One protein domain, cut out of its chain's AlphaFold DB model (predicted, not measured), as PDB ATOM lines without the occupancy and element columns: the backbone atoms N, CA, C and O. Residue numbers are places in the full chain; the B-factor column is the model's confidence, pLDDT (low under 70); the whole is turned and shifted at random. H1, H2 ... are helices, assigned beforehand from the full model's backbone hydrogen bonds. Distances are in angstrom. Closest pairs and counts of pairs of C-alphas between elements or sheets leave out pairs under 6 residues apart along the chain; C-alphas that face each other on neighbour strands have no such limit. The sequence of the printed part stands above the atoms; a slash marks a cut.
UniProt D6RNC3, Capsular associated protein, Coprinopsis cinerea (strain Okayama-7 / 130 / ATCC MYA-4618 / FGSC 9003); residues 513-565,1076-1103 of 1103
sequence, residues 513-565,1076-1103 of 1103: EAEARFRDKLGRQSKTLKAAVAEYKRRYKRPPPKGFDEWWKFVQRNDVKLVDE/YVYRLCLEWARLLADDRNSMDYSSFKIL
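This is residues 513 to 565 and 1076 to 1103 of the 1103 residues of the protein "Capsular associated protein" of Coprinopsis cinerea (strain Okayama-7 / 130 / ATCC MYA-4618 / FGSC 9003) (UniProt D6RNC3). Two helices, H3 and H4, lie side by side and run opposite ways, with a third, H2, steeply tilted and near H3 at Leu 529; the first helix, H1, reaches away from these three as an arm, of which residues 513 to 520 stick out. At the far end from H1 a tail without a named helix, residues 1088 to 1103, runs on from H4 to the end of the chain. The printed part has 81 residues with four named helices, H1, H2, H3 and H4 in chain order, and no named strand; the class is all helix. The whole is only just compact, close to loose, with a radius of gyration of the C-alphas of 13.9 A, and its outline is elongated, spanning 45 by 27 by 22 A.

H1, residues 513 to 523, touches no helix, and its residues 513 to 520 stand free. A tight link of 5 residues joins it to H2, residues 529 to 540, yet H1 and H2 are apart. A short link of 7 residues leads from H2 to H3, residues 548 to 557. H2 and H3 are close but not clearly touching; their closest C-alphas, those of Leu 529 and Trp 552, are 6.6 A apart. Their lines stand at a steep tilt of 61 degrees, opposite ways. H4, residues 1076 to 1087, touches H3 with residues 1078 to 1082 alone; the closest C-alphas, those of Trp 551 and Tyr 1078, are 6.9 A apart. H3 and H4 run opposite ways at a shallow tilt of 4 degrees, centre to centre 13.2 A. H2 and H4 are apart, and H1 is apart from H3 and from H4. In H1, H2, H3 and H4 every O i to N i+4 pair is within hydrogen-bond range.

H1 begins at C-alpha 513, at (149.616, 105.345, 183.725), and measures 15.2 A from first to last C-alpha. H2, Leu 529 to Tyr 540, measures 16.2 A, and H3, Phe 548 to Arg 557, measures 14.0 A. H4 measures 16.3 A, from C-alpha 1076 at (143.018, 131.022, 184.686) to C-alpha 1087 at (129.376, 135.389, 192.559).

The C-alphas of Glu 513 and Leu 1103, the two farthest apart, are 49.2 A apart. Without the stretch that stands free, the body has 73 residues and spans 37 by 28 by 24 A. Residues 566 to 1075 are cut out, and C-alphas 565 and 1076 are 9.7 A apart across the cut; this is the link from H3 to H4. Of the links that are printed whole, none is long. The mean pLDDT of the printed part is 93.3, and residues 1099 to 1103, which end at the chain's last residue, are under 70.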
ATOM      1  N   GLU A 513     150.943 104.890 183.295       96.19
ATOM      2  CA  GLU A 513     149.616 105.345 183.725       96.19
ATOM      3  C   GLU A 513     149.512 106.878 183.716       96.19
ATOM      4  O   GLU A 513     148.489 107.418 183.284       96.19
ATOM      5  N   ALA A 514     150.556 107.602 184.134       97.56
ATOM      6  CA  ALA A 514     150.580 109.064 184.080       97.56
ATOM      7  C   ALA A 514     150.568 109.608 182.645       97.56
ATOM      8  O   ALA A 514     149.836 110.558 182.350       97.56
ATOM      9  N   GLU A 515     151.306 108.981 181.724       97.62
ATOM     10  CA  GLU A 515     151.242 109.333 180.305       97.62
ATOM     11  C   GLU A 515     149.857 109.046 179.709       97.62
ATOM     12  O   GLU A 515     149.320 109.880 178.976       97.62
ATOM     13  N   ALA A 516     149.239 107.913 180.055       97.62
ATOM     14  CA  ALA A 516     147.886 107.585 179.615       97.62
ATOM     15  C   ALA A 516     146.853 108.617 180.105       97.62
ATOM     16  O   ALA A 516     146.072 109.122 179.291       97.62
ATOM     17  N   ARG A 517     146.887 108.996 181.395       96.94
ATOM     18  CA  ARG A 517     146.014 110.042 181.964       96.94
ATOM     19  C   ARG A 517     146.215 111.393 181.281       96.94
ATOM     20  O   ARG A 517     145.234 112.046 180.932       96.94
ATOM     21  N   PHE A 518     147.461 111.806 181.039       97.62
ATOM     22  CA  PHE A 518     147.741 113.078 180.367       97.62
ATOM     23  C   PHE A 518     147.262 113.092 178.909       97.62
ATOM     24  O   PHE A 518     146.692 114.080 178.440       97.62
ATOM     25  N   ARG A 519     147.452 111.977 178.194       97.94
ATOM     26  CA  ARG A 519     147.036 111.825 176.797       97.94
ATOM     27  C   ARG A 519     145.511 111.864 176.652       97.94
ATOM     28  O   ARG A 519     145.021 112.544 175.752       97.94
ATOM     29  N   ASP A 520     144.770 111.219 177.559       97.75
ATOM     30  CA  ASP A 520     143.309 111.367 177.651       97.75
ATOM     31  C   ASP A 520     142.915 112.817 177.964       97.75
ATOM     32  O   ASP A 520     142.162 113.421 177.194       97.75
ATOM     33  N   LYS A 521     143.496 113.405 179.026       96.62
ATOM     34  CA  LYS A 521     143.241 114.785 179.476       96.62
ATOM     35  C   LYS A 521     143.316 115.778 178.319       96.62
ATOM     36  O   LYS A 521     142.407 116.593 178.187       96.62
ATOM     37  N   LEU A 522     144.341 115.685 177.466       97.06
ATOM     38  CA  LEU A 522     144.517 116.525 176.273       97.06
ATOM     39  C   LEU A 522     143.572 116.166 175.115       97.06
ATOM     40  O   LEU A 522     143.056 117.060 174.433       97.06
ATOM     41  N   GLY A 523     143.332 114.871 174.890       97.25
ATOM     42  CA  GLY A 523     142.442 114.377 173.839       97.25
ATOM     43  C   GLY A 523     141.016 114.907 173.991       97.25
ATOM     44  O   GLY A 523     140.443 115.414 173.024       97.25
ATOM     45  N   ARG A 524     140.480 114.882 175.217       96.56
ATOM     46  CA  ARG A 524     139.098 115.290 175.526       96.56
ATOM     47  C   ARG A 524     138.853 116.804 175.640       96.56
ATOM     48  O   ARG A 524     137.708 117.192 175.831       96.56
ATOM     49  N   GLN A 525     139.880 117.656 175.529       97.75
ATOM     50  CA  GLN A 525     139.711 119.119 175.632       97.75
ATOM     51  C   GLN A 525     138.826 119.672 174.510       97.75
ATOM     52  O   GLN A 525     139.055 119.376 173.332       97.75
ATOM     53  N   SER A 526     137.877 120.535 174.855       98.06
ATOM     54  CA  SER A 526     136.939 121.182 173.938       98.06
ATOM     55  C   SER A 526     137.641 121.921 172.799       98.06
ATOM     56  O   SER A 526     138.596 122.666 173.008       98.06
ATOM     57  N   LYS A 527     137.144 121.744 171.567       96.44
ATOM     58  CA  LYS A 527     137.684 122.403 170.358       96.44
ATOM     59  C   LYS A 527     136.801 123.537 169.819       96.44
ATOM     60  O   LYS A 527     137.178 124.210 168.871       96.44
ATOM     61  N   THR A 528     135.617 123.755 170.398       97.50
ATOM     62  CA  THR A 528     134.690 124.834 170.007       97.50
ATOM     63  C   THR A 528     133.994 125.424 171.229       97.50
ATOM     64  O   THR A 528     133.792 124.728 172.224       97.50
ATOM     65  N   LEU A 529     133.533 126.675 171.121       97.38
ATOM     66  CA  LEU A 529     132.733 127.341 172.156       97.38
ATOM     67  C   LEU A 529     131.498 126.510 172.550       97.38
ATOM     68  O   LEU A 529     131.208 126.358 173.731       97.38
ATOM     69  N   LYS A 530     130.802 125.903 171.576       96.88
ATOM     70  CA  LYS A 530     129.638 125.036 171.833       96.88
ATOM     71  C   LYS A 530     130.010 123.792 172.653       96.88
ATOM     72  O   LYS A 530     129.238 123.409 173.528       96.88
ATOM     73  N   ALA A 531     131.173 123.189 172.393       97.81
ATOM     74  CA  ALA A 531     131.683 122.070 173.183       97.81
ATOM     75  C   ALA A 531     132.039 122.511 174.612       97.81
ATOM     76  O   ALA A 531     131.531 121.917 175.557       97.81
ATOM     77  N   ALA A 532     132.781 123.611 174.774       97.94
ATOM     78  CA  ALA A 532     133.180 124.124 176.088       97.94
ATOM     79  C   ALA A 532     131.972 124.535 176.955       97.94
ATOM     80  O   ALA A 532     131.926 124.240 178.146       97.94
ATOM     81  N   VAL A 533     130.937 125.146 176.362       98.06
ATOM     82  CA  VAL A 533     129.666 125.452 177.052       98.06
ATOM     83  C   VAL A 533     128.936 124.173 177.494       98.06
ATOM     84  O   VAL A 533     128.311 124.161 178.556       98.06
ATOM     85  N   ALA A 534     128.993 123.098 176.700       97.62
ATOM     86  CA  ALA A 534     128.377 121.816 177.040       97.62
ATOM     87  C   ALA A 534     129.167 121.064 178.126       97.62
ATOM     88  O   ALA A 534     128.566 120.571 179.080       97.62
ATOM     89  N   GLU A 535     130.497 121.031 178.028       97.75
ATOM     90  CA  GLU A 535     131.397 120.403 179.000       97.75
ATOM     91  C   GLU A 535     131.344 121.118 180.357       97.75
ATOM     92  O   GLU A 535     131.180 120.470 181.391       97.75
ATOM     93  N   TYR A 536     131.336 122.455 180.361       97.81
ATOM     94  CA  TYR A 536     131.096 123.262 181.559       97.81
ATOM     95  C   TYR A 536     129.788 122.861 182.259       97.81
ATOM     96  O   TYR A 536     129.777 122.574 183.458       97.81
ATOM     97  N   LYS A 537     128.678 122.797 181.507       97.44
ATOM     98  CA  LYS A 537     127.363 122.396 182.038       97.44
ATOM     99  C   LYS A 537     127.369 120.944 182.529       97.44
ATOM    100  O   LYS A 537     126.758 120.649 183.557       97.44
ATOM    101  N   ARG A 538     128.088 120.041 181.845       97.31
ATOM    102  CA  ARG A 538     128.259 118.637 182.253       97.31
ATOM    103  C   ARG A 538     129.007 118.523 183.583       97.31
ATOM    104  O   ARG A 538     128.590 117.710 184.411       97.31
ATOM    105  N   ARG A 539     130.056 119.322 183.799       95.94
ATOM    106  CA  ARG A 539     130.832 119.382 185.051       95.94
ATOM    107  C   ARG A 539     130.044 120.048 186.173       95.94
ATOM    108  O   ARG A 539     129.532 119.366 187.056       95.94
ATOM    109  N   TYR A 540     129.892 121.368 186.099       95.50
ATOM    110  CA  TYR A 540     129.534 122.225 187.235       95.50
ATOM    111  C   TYR A 540     128.018 122.400 187.434       95.50
ATOM    112  O   TYR A 540     127.589 123.141 188.320       95.50
ATOM    113  N   LYS A 541     127.202 121.729 186.605       95.56
ATOM    114  CA  LYS A 541     125.722 121.678 186.649       95.56
ATOM    115  C   LYS A 541     125.006 123.035 186.547       95.56
ATOM    116  O   LYS A 541     123.802 123.112 186.772       95.56
ATOM    117  N   ARG A 542     125.731 124.084 186.158       92.81
ATOM    118  CA  ARG A 542     125.261 125.466 185.981       92.81
ATOM    119  C   ARG A 542     125.707 125.999 184.609       92.81
ATOM    120  O   ARG A 542     126.625 125.417 184.024       92.81
ATOM    121  N   PRO A 543     125.084 127.043 184.037       95.56
ATOM    122  CA  PRO A 543     125.599 127.683 182.828       95.56
ATOM    123  C   PRO A 543     126.981 128.321 183.069       95.56
ATOM    124  O   PRO A 543     127.330 128.580 184.223       95.56
ATOM    125  N   PRO A 544     127.785 128.581 182.023       97.19
ATOM    126  CA  PRO A 544     129.016 129.360 182.165       97.19
ATOM    127  C   PRO A 544     128.720 130.825 182.526       97.19
ATOM    128  O   PRO A 544     127.622 131.292 182.226       97.19
ATOM    129  N   PRO A 545     129.668 131.576 183.115       97.00
ATOM    130  CA  PRO A 545     129.480 132.994 183.415       97.00
ATOM    131  C   PRO A 545     129.453 133.865 182.147       97.00
ATOM    132  O   PRO A 545     130.085 133.565 181.132       97.00
ATOM    133  N   LYS A 546     128.754 134.995 182.211       96.06
ATOM    134  CA  LYS A 546     128.732 136.049 181.188       96.06
ATOM    135  C   LYS A 546     130.160 136.482 180.827       96.06
ATOM    136  O   LYS A 546     130.994 136.668 181.705       96.06
ATOM    137  N   GLY A 547     130.443 136.626 179.529       95.81
ATOM    138  CA  GLY A 547     131.797 136.868 179.012       95.81
ATOM    139  C   GLY A 547     132.610 135.600 178.707       95.81
ATOM    140  O   GLY A 547     133.737 135.709 178.229       95.81
ATOM    141  N   PHE A 548     132.056 134.396 178.911       97.56
ATOM    142  CA  PHE A 548     132.706 133.128 178.541       97.56
ATOM    143  C   PHE A 548     133.087 133.043 177.048       97.56
ATOM    144  O   PHE A 548     134.041 132.350 176.712       97.56
ATOM    145  N   ASP A 549     132.410 133.764 176.148       96.56
ATOM    146  CA  ASP A 549     132.793 133.865 174.733       96.56
ATOM    147  C   ASP A 549     134.009 134.777 174.492       96.56
ATOM    148  O   ASP A 549     134.838 134.474 173.634       96.56
ATOM    149  N   GLU A 550     134.173 135.856 175.262       96.50
ATOM    150  CA  GLU A 550     135.385 136.691 175.245       96.50
ATOM    151  C   GLU A 550     136.581 135.974 175.888       96.50
ATOM    152  O   GLU A 550     137.692 136.015 175.349       96.50
ATOM    153  N   TRP A 551     136.346 135.225 176.969       97.94
ATOM    154  CA  TRP A 551     137.330 134.298 177.530       97.94
ATOM    155  C   TRP A 551     137.686 133.179 176.538       97.94
ATOM    156  O   TRP A 551     138.867 132.905 176.337       97.94
ATOM    157  N   TRP A 552     136.711 132.613 175.813       98.00
ATOM    158  CA  TRP A 552     136.972 131.641 174.744       98.00
ATOM    159  C   TRP A 552     137.862 132.234 173.638       98.00
ATOM    160  O   TRP A 552     138.855 131.626 173.234       98.00
ATOM    161  N   LYS A 553     137.583 133.470 173.200       97.75
ATOM    162  CA  LYS A 553     138.453 134.211 172.268       97.75
ATOM    163  C   LYS A 553     139.839 134.495 172.857       97.75
ATOM    164  O   LYS A 553     140.782 134.666 172.089       97.75
ATOM    165  N   PHE A 554     140.005 134.583 174.177       97.88
ATOM    166  CA  PHE A 554     141.324 134.703 174.810       97.88
ATOM    167  C   PHE A 554     142.094 133.377 174.770       97.88
ATOM    168  O   PHE A 554     143.220 133.368 174.273       97.88
ATOM    169  N   VAL A 555     141.503 132.258 175.210       97.81
ATOM    170  CA  VAL A 555     142.194 130.950 175.207       97.81
ATOM    171  C   VAL A 555     142.566 130.486 173.801       97.81
ATOM    172  O   VAL A 555     143.668 129.980 173.609       97.81
ATOM    173  N   GLN A 556     141.715 130.741 172.802       97.62
ATOM    174  CA  GLN A 556     142.023 130.435 171.400       97.62
ATOM    175  C   GLN A 556     143.179 131.295 170.860       97.62
ATOM    176  O   GLN A 556     144.117 130.756 170.283       97.62
ATOM    177  N   ARG A 557     143.171 132.621 171.085       97.69
ATOM    178  CA  ARG A 557     144.230 133.526 170.583       97.69
ATOM    179  C   ARG A 557     145.602 133.313 171.228       97.69
ATOM    180  O   ARG A 557     146.598 133.676 170.615       97.69
ATOM    181  N   ASN A 558     145.663 132.763 172.441       97.81
ATOM    182  CA  ASN A 558     146.925 132.452 173.124       97.81
ATOM    183  C   ASN A 558     147.293 130.947 173.053       97.81
ATOM    184  O   ASN A 558     148.263 130.522 173.685       97.81
ATOM    185  N   ASP A 559     146.539 130.138 172.297       97.50
ATOM    186  CA  ASP A 559     146.758 128.693 172.128       97.50
ATOM    187  C   ASP A 559     146.846 127.925 173.469       97.50
ATOM    188  O   ASP A 559     147.777 127.157 173.729       97.50
ATOM    189  N   VAL A 560     145.906 128.192 174.383       97.94
ATOM    190  CA  VAL A 560     145.815 127.537 175.702       97.94
ATOM    191  C   VAL A 560     145.281 126.115 175.535       97.94
ATOM    192  O   VAL A 560     144.228 125.901 174.938       97.94
ATOM    193  N   LYS A 561     146.016 125.128 176.061       96.62
ATOM    194  CA  LYS A 561     145.743 123.702 175.800       96.62
ATOM    195  C   LYS A 561     144.672 123.099 176.706       96.62
ATOM    196  O   LYS A 561     143.922 122.241 176.252       96.62
ATOM    197  N   LEU A 562     144.610 123.533 177.965       96.94
ATOM    198  CA  LEU A 562     143.746 122.973 179.010       96.94
ATOM    199  C   LEU A 562     142.566 123.915 179.284       96.94
ATOM    200  O   LEU A 562     142.553 124.666 180.253       96.94
ATOM    201  N   VAL A 563     141.588 123.911 178.376       97.06
ATOM    202  CA  VAL A 563     140.429 124.820 178.407       97.06
ATOM    203  C   VAL A 563     139.298 124.358 179.335       97.06
ATOM    204  O   VAL A 563     138.486 125.183 179.749       97.06
ATOM    205  N   ASP A 564     139.240 123.073 179.694       97.31
ATOM    206  CA  ASP A 564     138.152 122.517 180.516       97.31
ATOM    207  C   ASP A 564     138.562 122.203 181.971       97.31
ATOM    208  O   ASP A 564     137.693 122.020 182.828       97.31
ATOM    209  N   GLU A 565     139.863 122.210 182.288       96.12
ATOM    210  CA  GLU A 565     140.423 121.755 183.575       96.12
ATOM    211  C   GLU A 565     140.363 122.826 184.685       96.12
ATOM    212  O   GLU A 565     141.375 123.203 185.275       96.12
ATOM    213  N   TYR A1076     143.566 131.403 183.381       98.50
ATOM    214  CA  TYR A1076     143.018 131.022 184.686       98.50
ATOM    215  C   TYR A1076     142.508 132.234 185.462       98.50
ATOM    216  O   TYR A1076     141.366 132.218 185.918       98.50
ATOM    217  N   VAL A1077     143.300 133.304 185.566       98.56
ATOM    218  CA  VAL A1077     142.878 134.513 186.289       98.56
ATOM    219  C   VAL A1077     141.677 135.169 185.604       98.56
ATOM    220  O   VAL A1077     140.720 135.517 186.285       98.56
ATOM    221  N   TYR A1078     141.632 135.240 184.269       98.50
ATOM    222  CA  TYR A1078     140.469 135.766 183.549       98.50
ATOM    223  C   TYR A1078     139.209 134.945 183.844       98.50
ATOM    224  O   TYR A1078     138.153 135.510 184.131       98.50
ATOM    225  N   ARG A1079     139.313 133.609 183.861       97.94
ATOM    226  CA  ARG A1079     138.189 132.756 184.261       97.94
ATOM    227  C   ARG A1079     137.769 133.008 185.707       97.94
ATOM    228  O   ARG A1079     136.573 133.137 185.956       97.94
ATOM    229  N   LEU A1080     138.725 133.121 186.630       98.50
ATOM    230  CA  LEU A1080     138.464 133.439 188.033       98.50
ATOM    231  C   LEU A1080     137.703 134.763 188.164       98.50
ATOM    232  O   LEU A1080     136.698 134.806 188.864       98.50
ATOM    233  N   CYS A1081     138.107 135.811 187.441       98.56
ATOM    234  CA  CYS A1081     137.415 137.098 187.444       98.56
ATOM    235  C   CYS A1081     135.972 137.009 186.914       98.56
ATOM    236  O   CYS A1081     135.098 137.685 187.452       98.56
ATOM    237  N   LEU A1082     135.685 136.177 185.902       98.12
ATOM    238  CA  LEU A1082     134.315 135.986 185.399       98.12
ATOM    239  C   LEU A1082     133.423 135.212 186.385       98.12
ATOM    240  O   LEU A1082     132.264 135.577 186.590       98.12
ATOM    241  N   GLU A1083     133.951 134.162 187.020       97.94
ATOM    242  CA  GLU A1083     133.218 133.416 188.053       97.94
ATOM    243  C   GLU A1083     133.006 134.277 189.315       97.94
ATOM    244  O   GLU A1083     131.915 134.277 189.887       97.94
ATOM    245  N   TRP A1084     134.007 135.079 189.698       98.06
ATOM    246  CA  TRP A1084     133.934 136.040 190.804       98.06
ATOM    247  C   TRP A1084     132.915 137.151 190.530       98.06
ATOM    248  O   TRP A1084     132.057 137.406 191.370       98.06
ATOM    249  N   ALA A1085     132.909 137.734 189.324       97.38
ATOM    250  CA  ALA A1085     131.903 138.713 188.905       97.38
ATOM    251  C   ALA A1085     130.468 138.177 189.033       97.38
ATOM    252  O   ALA A1085     129.577 138.895 189.484       97.38
ATOM    253  N   ARG A1086     130.235 136.908 188.664       96.56
ATOM    254  CA  ARG A1086     128.927 136.259 188.837       96.56
ATOM    255  C   ARG A1086     128.601 136.002 190.308       96.56
ATOM    256  O   ARG A1086     127.464 136.217 190.715       96.56
ATOM    257  N   LEU A1087     129.569 135.574 191.118       96.81
ATOM    258  CA  LEU A1087     129.376 135.389 192.559       96.81
ATOM    259  C   LEU A1087     129.026 136.701 193.279       96.81
ATOM    260  O   LEU A1087     128.142 136.700 194.140       96.81
ATOM    261  N   LEU A1088     129.672 137.806 192.900       96.81
ATOM    262  CA  LEU A1088     129.444 139.150 193.437       96.81
ATOM    263  C   LEU A1088     128.154 139.822 192.942       96.81
ATOM    264  O   LEU A1088     127.801 140.870 193.479       96.81
ATOM    265  N   ALA A1089     127.456 139.277 191.943       95.38
ATOM    266  CA  ALA A1089     126.252 139.888 191.382       95.38
ATOM    267  C   ALA A1089     124.999 139.669 192.250       95.38
ATOM    268  O   ALA A1089     124.844 138.632 192.897       95.38
ATOM    269  N   ASP A1090     124.084 140.644 192.226       92.25
ATOM    270  CA  ASP A1090     122.830 140.584 192.991       92.25
ATOM    271  C   ASP A1090     121.772 139.698 192.312       92.25
ATOM    272  O   ASP A1090     121.132 138.896 192.988       92.25
ATOM    273  N   ASP A1091     121.664 139.747 190.978       92.88
ATOM    274  CA  ASP A1091     121.039 138.681 190.183       92.88
ATOM    275  C   ASP A1091     122.119 137.875 189.454       92.88
ATOM    276  O   ASP A1091     122.658 138.299 188.426       92.88
ATOM    277  N   ARG A1092     122.410 136.680 189.973       91.75
ATOM    278  CA  ARG A1092     123.382 135.753 189.377       91.75
ATOM    279  C   ARG A1092     122.917 135.161 188.044       91.75
ATOM    280  O   ARG A1092     123.770 134.830 187.225       91.75
ATOM    281  N   ASN A1093     121.608 135.076 187.790       90.69
ATOM    282  CA  ASN A1093     121.074 134.537 186.536       90.69
ATOM    283  C   ASN A1093     121.295 135.525 185.376       90.69
ATOM    284  O   ASN A1093     121.609 135.110 184.262       90.69
ATOM    285  N   SER A1094     121.243 136.840 185.640       91.62
ATOM    286  CA  SER A1094     121.643 137.886 184.673       91.62
ATOM    287  C   SER A1094     123.126 137.830 184.257       91.62
ATOM    288  O   SER A1094     123.539 138.470 183.281       91.62
ATOM    289  N   MET A1095     123.926 137.067 185.009       94.38
ATOM    290  CA  MET A1095     125.356 136.846 184.816       94.38
ATOM    291  C   MET A1095     125.679 135.449 184.270       94.38
ATOM    292  O   MET A1095     126.854 135.083 184.224       94.38
ATOM    293  N   ASP A1096     124.686 134.694 183.798       94.56
ATOM    294  CA  ASP A1096     124.904 133.478 183.011       94.56
ATOM    295  C   ASP A1096     125.105 133.785 181.516       94.56
ATOM    296  O   ASP A1096     124.574 134.742 180.951       94.56
ATOM    297  N   TYR A1097     125.884 132.939 180.843       94.06
ATOM    298  CA  TYR A1097     126.142 133.017 179.410       94.06
ATOM    299  C   TYR A1097     124.952 132.485 178.597       94.06
ATOM    300  O   TYR A1097     124.753 131.270 178.456       94.06
ATOM    301  N   SER A1098     124.184 133.404 178.010       82.44
ATOM    302  CA  SER A1098     123.199 133.104 176.973       82.44
ATOM    303  C   SER A1098     123.862 133.059 175.589       82.44
ATOM    304  O   SER A1098     124.583 133.964 175.179       82.44
ATOM    305  N   SER A1099     123.585 132.000 174.821       62.56
ATOM    306  CA  SER A1099     124.064 131.865 173.434       62.56
ATOM    307  C   SER A1099     123.278 132.714 172.427       62.56
ATOM    308  O   SER A1099     123.625 132.743 171.251       62.56
ATOM    309  N   PHE A1100     122.208 133.375 172.872       47.78
ATOM    310  CA  PHE A1100     121.358 134.238 172.058       47.78
ATOM    311  C   PHE A1100     121.658 135.704 172.362       47.78
ATOM    312  O   PHE A1100     121.031 136.313 173.228       47.78
ATOM    313  N   LYS A1101     122.568 136.292 171.581       44.28
ATOM    314  CA  LYS A1101     122.367 137.681 171.165       44.28
ATOM    315  C   LYS A1101     121.263 137.649 170.117       44.28
ATOM    316  O   LYS A1101     121.494 137.173 169.010       44.28
ATOM    317  N   ILE A1102     120.067 138.088 170.498       34.91
ATOM    318  CA  ILE A1102     119.087 138.537 169.511       34.91
ATOM    319  C   ILE A1102     119.673 139.827 168.926       34.91
ATOM    320  O   ILE A1102     120.061 140.713 169.693       34.91
ATOM    321  N   LEU A1103     119.842 139.846 167.604       32.28
ATOM    322  CA  LEU A1103     120.191 141.034 166.819       32.28
ATOM    323  C   LEU A1103     118.923 141.848 166.545       32.28
ATOM    324  O   LEU A1103     117.873 141.200 166.335       32.28
TER     325      LEU A1103